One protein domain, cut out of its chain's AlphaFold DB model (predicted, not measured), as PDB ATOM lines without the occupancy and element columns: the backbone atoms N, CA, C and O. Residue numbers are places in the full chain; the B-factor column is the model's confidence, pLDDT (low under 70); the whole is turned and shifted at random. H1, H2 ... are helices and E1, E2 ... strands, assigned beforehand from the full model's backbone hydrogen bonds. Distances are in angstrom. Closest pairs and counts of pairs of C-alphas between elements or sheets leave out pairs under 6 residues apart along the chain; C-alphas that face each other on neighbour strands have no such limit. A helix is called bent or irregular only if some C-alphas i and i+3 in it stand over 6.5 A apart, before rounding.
ATOM      1  N   ALA A   2      28.155  15.593 -47.073       53.44
ATOM      2  CA  ALA A   2      28.778  16.871 -46.670       53.44
ATOM      3  C   ALA A   2      29.388  16.932 -45.245       53.44
ATOM      4  O   ALA A   2      30.344  17.671 -45.010       53.44
ATOM      5  N   VAL A   3      28.862  16.160 -44.287       51.94
ATOM      6  CA  VAL A   3      29.314  16.205 -42.880       51.94
ATOM      7  C   VAL A   3      30.719  15.616 -42.706       51.94
ATOM      8  O   VAL A   3      31.552  16.216 -42.031       51.94
ATOM      9  N   GLN A   4      31.024  14.492 -43.369       50.53
ATOM     10  CA  GLN A   4      32.367  13.894 -43.332       50.53
ATOM     11  C   GLN A   4      33.431  14.821 -43.931       50.53
ATOM     12  O   GLN A   4      34.546  14.869 -43.421       50.53
ATOM     13  N   THR A   5      33.092  15.590 -44.968       52.25
ATOM     14  CA  THR A   5      34.024  16.523 -45.617       52.25
ATOM     15  C   THR A   5      34.378  17.702 -44.710       52.25
ATOM     16  O   THR A   5      35.544  18.090 -44.644       52.25
ATOM     17  N   LYS A   6      33.408  18.238 -43.950       53.94
ATOM     18  CA  LYS A   6      33.680  19.268 -42.930       53.94
ATOM     19  C   LYS A   6      34.519  18.720 -41.778       53.94
ATOM     20  O   LYS A   6      35.486  19.362 -41.392       53.94
ATOM     21  N   LEU A   7      34.203  17.521 -41.285       54.62
ATOM     22  CA  LEU A   7      34.986  16.877 -40.225       54.62
ATOM     23  C   LEU A   7      36.427  16.579 -40.670       54.62
ATOM     24  O   LEU A   7      37.357  16.794 -39.900       54.62
ATOM     25  N   ARG A   8      36.646  16.165 -41.925       50.94
ATOM     26  CA  ARG A   8      37.998  15.972 -42.478       50.94
ATOM     27  C   ARG A   8      38.817  17.265 -42.535       50.94
ATOM     28  O   ARG A   8      40.008  17.219 -42.256       50.94
ATOM     29  N   ARG A   9      38.201  18.413 -42.852       52.97
ATOM     30  CA  ARG A   9      38.903  19.714 -42.889       52.97
ATOM     31  C   ARG A   9      39.344  20.219 -41.513       52.97
ATOM     32  O   ARG A   9      40.280  21.001 -41.454       52.97
ATOM     33  N   ILE A  10      38.711  19.765 -40.431       54.72
ATOM     34  CA  ILE A  10      39.046  20.165 -39.051       54.72
ATOM     35  C   ILE A  10      40.316  19.437 -38.537       54.72
ATOM     36  O   ILE A  10      40.751  19.661 -37.416       54.72
ATOM     37  N   GLY A  11      40.969  18.590 -39.350       47.53
ATOM     38  CA  GLY A  11      42.165  17.849 -38.915       47.53
ATOM     39  C   GLY A  11      41.832  16.723 -37.929       47.53
ATOM     40  O   GLY A  11      42.628  16.375 -37.063       47.53
ATOM     41  N   THR A  12      40.617  16.185 -38.040       52.91
ATOM     42  CA  THR A  12      40.010  15.308 -37.041       52.91
ATOM     43  C   THR A  12      40.487  13.864 -37.195       52.91
ATOM     44  O   THR A  12      40.245  13.229 -38.227       52.91
ATOM     45  N   TRP A  13      41.065  13.302 -36.136       54.72
ATOM     46  CA  TRP A  13      41.142  11.854 -35.972       54.72
ATOM     47  C   TRP A  13      39.713  11.353 -35.752       54.72
ATOM     48  O   TRP A  13      39.009  11.857 -34.879       54.72
ATOM     49  N   LYS A  14      39.225  10.407 -36.570       56.06
ATOM     50  CA  LYS A  14      37.920   9.764 -36.326       56.06
ATOM     51  C   LYS A  14      37.928   9.266 -34.880       56.06
ATOM     52  O   LYS A  14      38.624   8.301 -34.585       56.06
ATOM     53  N   ALA A  15      37.182   9.934 -34.004       61.88
ATOM     54  CA  ALA A  15      37.081   9.512 -32.624       61.88
ATOM     55  C   ALA A  15      36.459   8.115 -32.646       61.88
ATOM     56  O   ALA A  15      35.359   7.927 -33.179       61.88
ATOM     57  N   ASN A  16      37.223   7.122 -32.197       65.00
ATOM     58  CA  ASN A  16      36.751   5.751 -32.201       65.00
ATOM     59  C   ASN A  16      35.574   5.661 -31.222       65.00
ATOM     60  O   ASN A  16      35.612   6.264 -30.153       65.00
ATOM     61  N   GLY A  17      34.520   4.926 -31.577       66.50
ATOM     62  CA  GLY A  17      33.342   4.784 -30.717       66.50
ATOM     63  C   GLY A  17      33.680   4.222 -29.330       66.50
ATOM     64  O   GLY A  17      32.989   4.525 -28.364       66.50
ATOM     65  N   SER A  18      34.779   3.473 -29.229       74.69
ATOM     66  CA  SER A  18      35.323   2.906 -27.989       74.69
ATOM     67  C   SER A  18      36.084   3.907 -27.110       74.69
ATOM     68  O   SER A  18      36.466   3.560 -25.997       74.69
ATOM     69  N   MET A  19      36.348   5.123 -27.596       76.44
ATOM     70  CA  MET A  19      37.096   6.135 -26.853       76.44
ATOM     71  C   MET A  19      36.254   6.629 -25.673       76.44
ATOM     72  O   MET A  19      35.082   6.979 -25.845       76.44
ATOM     73  N   LYS A  20      36.849   6.623 -24.479       84.38
ATOM     74  CA  LYS A  20      36.232   7.116 -23.244       84.38
ATOM     75  C   LYS A  20      36.308   8.643 -23.182       84.38
ATOM     76  O   LYS A  20      37.212   9.246 -23.756       84.38
ATOM     77  N   LEU A  21      35.382   9.272 -22.465       82.06
ATOM     78  CA  LEU A  21      35.433  10.714 -22.211       82.06
ATOM     79  C   LEU A  21      36.684  11.134 -21.435       82.06
ATOM     80  O   LEU A  21      37.192  12.221 -21.680       82.06
ATOM     81  N   ASP A  22      37.172  10.287 -20.533       81.38
ATOM     82  CA  ASP A  22      38.378  10.552 -19.739       81.38
ATOM     83  C   ASP A  22      39.667  10.494 -20.578       81.38
ATOM     84  O   ASP A  22      40.641  11.192 -20.308       81.38
ATOM     85  N   ASP A  23      39.643   9.723 -21.670       78.00
ATOM     86  CA  ASP A  23      40.747   9.654 -22.636       78.00
ATOM     87  C   ASP A  23      40.918  10.992 -23.385       78.00
ATOM     88  O   ASP A  23      42.022  11.390 -23.771       78.00
ATOM     89  N   LEU A  24      39.822  11.754 -23.521       76.56
ATOM     90  CA  LEU A  24      39.851  13.123 -24.025       76.56
ATOM     91  C   LEU A  24      40.441  14.047 -22.952       76.56
ATOM     92  O   LEU A  24      39.748  14.574 -22.083       76.56
ATOM     93  N   ARG A  25      41.751  14.288 -23.044       70.88
ATOM     94  CA  ARG A  25      42.427  15.333 -22.252       70.88
ATOM     95  C   ARG A  25      41.910  16.730 -22.606       70.88
ATOM     96  O   ARG A  25      41.433  16.928 -23.713       70.88
ATOM     97  N   GLN A  26      42.128  17.715 -21.727       68.38
ATOM     98  CA  GLN A  26      41.697  19.124 -21.894       68.38
ATOM     99  C   GLN A  26      42.075  19.778 -23.238       68.38
ATOM    100  O   GLN A  26      41.402  20.700 -23.684       68.38
ATOM    101  N   TRP A  27      43.136  19.294 -23.881       70.12
ATOM    102  CA  TRP A  27      43.642  19.778 -25.170       70.12
ATOM    103  C   TRP A  27      42.924  19.136 -26.375       70.12
ATOM    104  O   TRP A  27      43.269  19.393 -27.527       70.12
ATOM    105  N   HIS A  28      41.947  18.256 -26.131       76.44
ATOM    106  CA  HIS A  28      41.128  17.635 -27.164       76.44
ATOM    107  C   HIS A  28      39.799  18.369 -27.304       76.44
ATOM    108  O   HIS A  28      38.984  18.456 -26.387       76.44
ATOM    109  N   HIS A  29      39.525  18.831 -28.514       80.81
ATOM    110  CA  HIS A  29      38.247  19.406 -28.873       80.81
ATOM    111  C   HIS A  29      37.316  18.323 -29.405       80.81
ATOM    112  O   HIS A  29      37.549  17.762 -30.477       80.81
ATOM    113  N   LEU A  30      36.233  18.052 -28.677       82.31
ATOM    114  CA  LEU A  30      35.177  17.154 -29.126       82.31
ATOM    115  C   LEU A  30      34.109  17.945 -29.891       82.31
ATOM    116  O   LEU A  30      33.640  18.990 -29.451       82.31
ATOM    117  N   TYR A  31      33.688  17.420 -31.031       81.50
ATOM    118  CA  TYR A  31      32.635  17.965 -31.873       81.50
ATOM    119  C   TYR A  31      31.572  16.899 -32.111       81.50
ATOM    120  O   TYR A  31      31.880  15.735 -32.371       81.50
ATOM    121  N   GLY A  32      30.310  17.308 -32.052       81.75
ATOM    122  CA  GLY A  32      29.168  16.500 -32.457       81.75
ATOM    123  C   GLY A  32      28.621  17.000 -33.780       81.75
ATOM    124  O   GLY A  32      28.355  18.190 -33.941       81.75
ATOM    125  N   ALA A  33      28.428  16.095 -34.727       79.00
ATOM    126  CA  ALA A  33      27.890  16.396 -36.038       79.00
ATOM    127  C   ALA A  33      26.588  15.630 -36.270       79.00
ATOM    128  O   ALA A  33      26.567  14.402 -36.337       79.00
ATOM    129  N   CYS A  34      25.495  16.366 -36.420       80.62
ATOM    130  CA  CYS A  34      24.183  15.802 -36.687       80.62
ATOM    131  C   CYS A  34      23.970  15.568 -38.186       80.62
ATOM    132  O   CYS A  34      24.496  16.294 -39.035       80.62
ATOM    133  N   ARG A  35      23.102  14.608 -38.523       77.50
ATOM    134  CA  ARG A  35      22.624  14.388 -39.896       77.50
ATOM    135  C   ARG A  35      21.956  15.616 -40.532       77.50
ATOM    136  O   ARG A  35      21.980  15.737 -41.749       77.50
ATOM    137  N   CYS A  36      21.429  16.554 -39.735       78.38
ATOM    138  CA  CYS A  36      20.877  17.818 -40.243       78.38
ATOM    139  C   CYS A  36      21.946  18.819 -40.723       78.38
ATOM    140  O   CYS A  36      21.613  19.924 -41.142       78.38
ATOM    141  N   GLY A  37      23.235  18.473 -40.625       74.94
ATOM    142  CA  GLY A  37      24.348  19.338 -41.019       74.94
ATOM    143  C   GLY A  37      24.812  20.305 -39.926       74.94
ATOM    144  O   GLY A  37      25.758  21.059 -40.150       74.94
ATOM    145  N   HIS A  38      24.190  20.278 -38.743       80.31
ATOM    146  CA  HIS A  38      24.662  21.034 -37.587       80.31
ATOM    147  C   HIS A  38      25.898  20.365 -36.980       80.31
ATOM    148  O   HIS A  38      25.865  19.177 -36.657       80.31
ATOM    149  N   ILE A  39      26.966  21.141 -36.814       80.31
ATOM    150  CA  ILE A  39      28.185  20.730 -36.118       80.31
ATOM    151  C   ILE A  39      28.326  21.650 -34.912       80.31
ATOM    152  O   ILE A  39      28.338  22.869 -35.071       80.31
ATOM    153  N   GLY A  40      28.392  21.061 -33.725       78.56
ATOM    154  CA  GLY A  40      28.532  21.775 -32.465       78.56
ATOM    155  C   GLY A  40      29.788  21.333 -31.734       78.56
ATOM    156  O   GLY A  40      30.130  20.149 -31.741       78.56
ATOM    157  N   TYR A  41      30.464  22.282 -31.097       81.75
ATOM    158  CA  TYR A  41      31.515  21.972 -30.139       81.75
ATOM    159  C   TYR A  41      30.899  21.413 -28.855       81.75
ATOM    160  O   TYR A  41      29.883  21.910 -28.363       81.75
ATOM    161  N   ILE A  42      31.521  20.369 -28.326       82.19
ATOM    162  CA  ILE A  42      31.093  19.645 -27.145       82.19
ATOM    163  C   ILE A  42      32.215  19.735 -26.113       82.19
ATOM    164  O   ILE A  42      33.331  19.269 -26.335       82.19
ATOM    165  N   LYS A  43      31.906  20.301 -24.944       84.12
ATOM    166  CA  LYS A  43      32.832  20.319 -23.808       84.12
ATOM    167  C   LYS A  43      32.883  18.929 -23.179       84.12
ATOM    168  O   LYS A  43      31.985  18.568 -22.419       84.12
ATOM    169  N   HIS A  44      33.919  18.156 -23.501       81.69
ATOM    170  CA  HIS A  44      34.091  16.798 -22.979       81.69
ATOM    171  C   HIS A  44      34.182  16.771 -21.437       81.69
ATOM    172  O   HIS A  44      33.604  15.872 -20.844       81.69
ATOM    173  N   ASP A  45      34.757  17.793 -20.780       82.50
ATOM    174  CA  ASP A  45      34.775  17.926 -19.304       82.50
ATOM    175  C   ASP A  45      33.365  17.966 -18.689       82.50
ATOM    176  O   ASP A  45      33.054  17.236 -17.747       82.50
ATOM    177  N   GLN A  46      32.469  18.776 -19.261       84.19
ATOM    178  CA  GLN A  46      31.084  18.847 -18.785       84.19
ATOM    179  C   GLN A  46      30.333  17.540 -19.041       84.19
ATOM    180  O   GLN A  46      29.486  17.143 -18.242       84.19
ATOM    181  N   LEU A  47      30.647  16.857 -20.142       83.50
ATOM    182  CA  LEU A  47      30.080  15.545 -20.422       83.50
ATOM    183  C   LEU A  47      30.585  14.476 -19.458       83.50
ATOM    184  O   LEU A  47      29.779  13.672 -18.998       83.50
ATOM    185  N   ALA A  48      31.878  14.492 -19.130       85.12
ATOM    186  CA  ALA A  48      32.491  13.566 -18.188       85.12
ATOM    187  C   ALA A  48      31.874  13.733 -16.798       85.12
ATOM    188  O   ALA A  48      31.548  12.744 -16.152       85.12
ATOM    189  N   LYS A  49      31.591  14.972 -16.379       85.00
ATOM    190  CA  LYS A  49      30.860  15.250 -15.132       85.00
ATOM    191  C   LYS A  49      29.416  14.751 -15.145       85.00
ATOM    192  O   LYS A  49      28.902  14.365 -14.104       85.00
ATOM    193  N   LYS A  50      28.748  14.775 -16.302       85.88
ATOM    194  CA  LYS A  50      27.328  14.410 -16.413       85.88
ATOM    195  C   LYS A  50      27.094  12.908 -16.579       85.88
ATOM    196  O   LYS A  50      26.134  12.385 -16.025       85.88
ATOM    197  N   TYR A  51      27.917  12.241 -17.384       83.88
ATOM    198  CA  TYR A  51      27.744  10.830 -17.741       83.88
ATOM    199  C   TYR A  51      28.810   9.918 -17.122       83.88
ATOM    200  O   TYR A  51      28.642   8.707 -17.138       83.88
ATOM    201  N   GLY A  52      29.881  10.474 -16.553       85.38
ATOM    202  CA  GLY A  52      31.043   9.731 -16.064       85.38
ATOM    203  C   GLY A  52      32.137   9.630 -17.129       85.38
ATOM    204  O   GLY A  52      31.851   9.365 -18.298       85.38
ATOM    205  N   GLY A  53      33.397   9.826 -16.723       83.31
ATOM    206  CA  GLY A  53      34.568   9.779 -17.612       83.31
ATOM    207  C   GLY A  53      34.772   8.423 -18.299       83.31
ATOM    208  O   GLY A  53      35.299   8.357 -19.408       83.31
ATOM    209  N   GLU A  54      34.270   7.344 -17.700       84.00
ATOM    210  CA  GLU A  54      34.329   6.001 -18.282       84.00
ATOM    211  C   GLU A  54      33.368   5.779 -19.453       84.00
ATOM    212  O   GLU A  54      33.497   4.791 -20.182       84.00
ATOM    213  N   THR A  55      32.419   6.695 -19.655       84.62
ATOM    214  CA  THR A  55      31.454   6.603 -20.745       84.62
ATOM    215  C   THR A  55      32.152   6.756 -22.089       84.62
ATOM    216  O   THR A  55      32.940   7.679 -22.305       84.62
ATOM    217  N   THR A  56      31.831   5.859 -23.017       85.00
ATOM    218  CA  THR A  56      32.376   5.879 -24.374       85.00
ATOM    219  C   THR A  56      31.568   6.775 -25.307       85.00
ATOM    220  O   THR A  56      30.375   7.016 -25.108       85.00
ATOM    221  N   LEU A  57      32.193   7.245 -26.385       80.31
ATOM    222  CA  LEU A  57      31.509   8.028 -27.416       80.31
ATOM    223  C   LEU A  57      30.338   7.270 -28.063       80.31
ATOM    224  O   LEU A  57      29.335   7.886 -28.418       80.31
ATOM    225  N   SER A  58      30.422   5.945 -28.197       80.50
ATOM    226  CA  SER A  58      29.301   5.120 -28.673       80.50
ATOM    227  C   SER A  58      28.100   5.151 -27.729       80.50
ATOM    228  O   SER A  58      26.969   5.246 -28.198       80.50
ATOM    229  N   ASP A  59      28.334   5.119 -26.419       83.88
ATOM    230  CA  ASP A  59      27.270   5.163 -25.411       83.88
ATOM    231  C   ASP A  59      26.646   6.568 -25.286       83.88
ATOM    232  O   ASP A  59      25.454   6.733 -25.018       83.88
ATOM    233  N   LEU A  60      27.428   7.608 -25.586       80.06
ATOM    234  CA  LEU A  60      26.953   8.996 -25.633       80.06
ATOM    235  C   LEU A  60      26.116   9.326 -26.859       80.06
ATOM    236  O   LEU A  60      25.329  10.272 -26.822       80.06
ATOM    237  N   LYS A  61      26.295   8.574 -27.946       77.38
ATOM    238  CA  LYS A  61      25.626   8.798 -29.229       77.38
ATOM    239  C   LYS A  61      24.106   8.939 -29.080       77.38
ATOM    240  O   LYS A  61      23.611   9.986 -29.477       77.38
ATOM    241  N   PRO A  62      23.381   7.988 -28.456       78.19
ATOM    242  CA  PRO A  62      21.939   8.129 -28.235       78.19
ATOM    243  C   PRO A  62      21.577   9.139 -27.132       78.19
ATOM    244  O   PRO A  62      20.466   9.662 -27.105       78.19
ATOM    245  N   LYS A  63      22.496   9.431 -26.203       79.44
ATOM    246  CA  LYS A  63      22.238  10.317 -25.053       79.44
ATOM    247  C   LYS A  63      22.301  11.800 -25.415       79.44
ATOM    248  O   LYS A  63      21.766  12.637 -24.684       79.44
ATOM    249  N   LEU A  64      22.970  12.135 -26.513       79.06
ATOM    250  CA  LEU A  64      23.137  13.501 -26.975       79.06
ATOM    251  C   LEU A  64      22.184  13.801 -28.134       79.06
ATOM    252  O   LEU A  64      22.136  13.100 -29.139       79.06
ATOM    253  N   ARG A  65      21.446  14.905 -28.003       79.69
ATOM    254  CA  ARG A  65      20.483  15.370 -29.007       79.69
ATOM    255  C   ARG A  65      21.010  16.597 -29.728       79.69
ATOM    256  O   ARG A  65      21.722  17.424 -29.153       79.69
ATOM    257  N   CYS A  66      20.649  16.740 -30.998       78.94
ATOM    258  CA  CYS A  66      20.981  17.952 -31.734       78.94
ATOM    259  C   CYS A  66      20.195  19.149 -31.180       78.94
ATOM    260  O   CYS A  66      18.971  19.112 -31.098       78.94
ATOM    261  N   LYS A  67      20.891  20.255 -30.887       77.88
ATOM    262  CA  LYS A  67      20.260  21.510 -30.441       77.88
ATOM    263  C   LYS A  67      19.285  22.090 -31.475       77.88
ATOM    264  O   LYS A  67      18.346  22.780 -31.104       77.88
ATOM    265  N   ARG A  68      19.516  21.823 -32.768       80.44
ATOM    266  CA  ARG A  68      18.661  22.301 -33.866       80.44
ATOM    267  C   ARG A  68      17.432  21.416 -34.086       80.44
ATOM    268  O   ARG A  68      16.367  21.934 -34.389       80.44
ATOM    269  N   ASN A  69      17.588  20.102 -33.933       80.62
ATOM    270  CA  ASN A  69      16.533  19.115 -34.164       80.62
ATOM    271  C   ASN A  69      16.554  18.088 -33.021       80.62
ATOM    272  O   ASN A  69      17.353  17.150 -33.077       80.62
TER     273      ASN A  69
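Overview. This is residues 2 to 69 of the 84 residues of an uncharacterized protein of Rhizobium leguminosarum (UniProt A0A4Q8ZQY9). A hairpin of two strands, E1 and E2, runs through the middle, and three short helices that touch no other helix are set round it. H1 is near the end of the hairpin with the turn, H2 follows E2 at the other end, and H3 lies off to one side; a long loop, residues 10 to 27, leads from H1 to E1. The printed part has 68 residues, in the order H1 E1 E2 H2 H3; the sheet, E1 - E2, is antiparallel and the class is mixed, helices and strands. It is compact, with a radius of gyration of the C-alphas of 11.7 A and spans of 31 by 26 by 18 A.

Arrangement. H1, residues 2 to 9, comes closest to E1, residues 28 to 34, at the C-alphas of Val 3 and Ala 33, 7.0 A apart. E1 and E2, residues 39 to 42, form a hairpin, antiparallel at 141 degrees; N 32 and O 40 are within hydrogen-bond range at 2.9 A, N 42 and O 30 at 2.8 A. H1 and E2 are only just apart, closest 8.2 A. H2, residues 44 to 51, comes closest to E1 at the C-alphas of Leu 30 and His 44, 6.3 A apart. H3, residues 57 to 63, is apart from E1 and E2, and only just from H2, closest 8.1 A. Every O i to N i+4 pair is within hydrogen-bond range in H1 and H2; in H3 1 of 3 is, beside 3 of 4 O i to N i+3 pairs. H3 is only just irregular: C-alphas 59 and 62 are 6.7 A apart.

Along the chain. H1 begins at C-alpha 2 (28.778, 16.871, -46.670) and is 11.2 A long. E1 is 19.5 A, E2 9.5 A, H2 10.2 A and H3 9.8 A, ending at C-alpha 63 (22.238, 10.317, -25.053).

Size, cuts and confidence. The C-alphas farthest apart, Ala 2 and Lys 49, are 31.6 A apart. The printed part has no cut. The link H1 to E1 is long; the others are tight. Mean pLDDT of the printed part is 74.3; residues 2 to 17 and 26 are under 70.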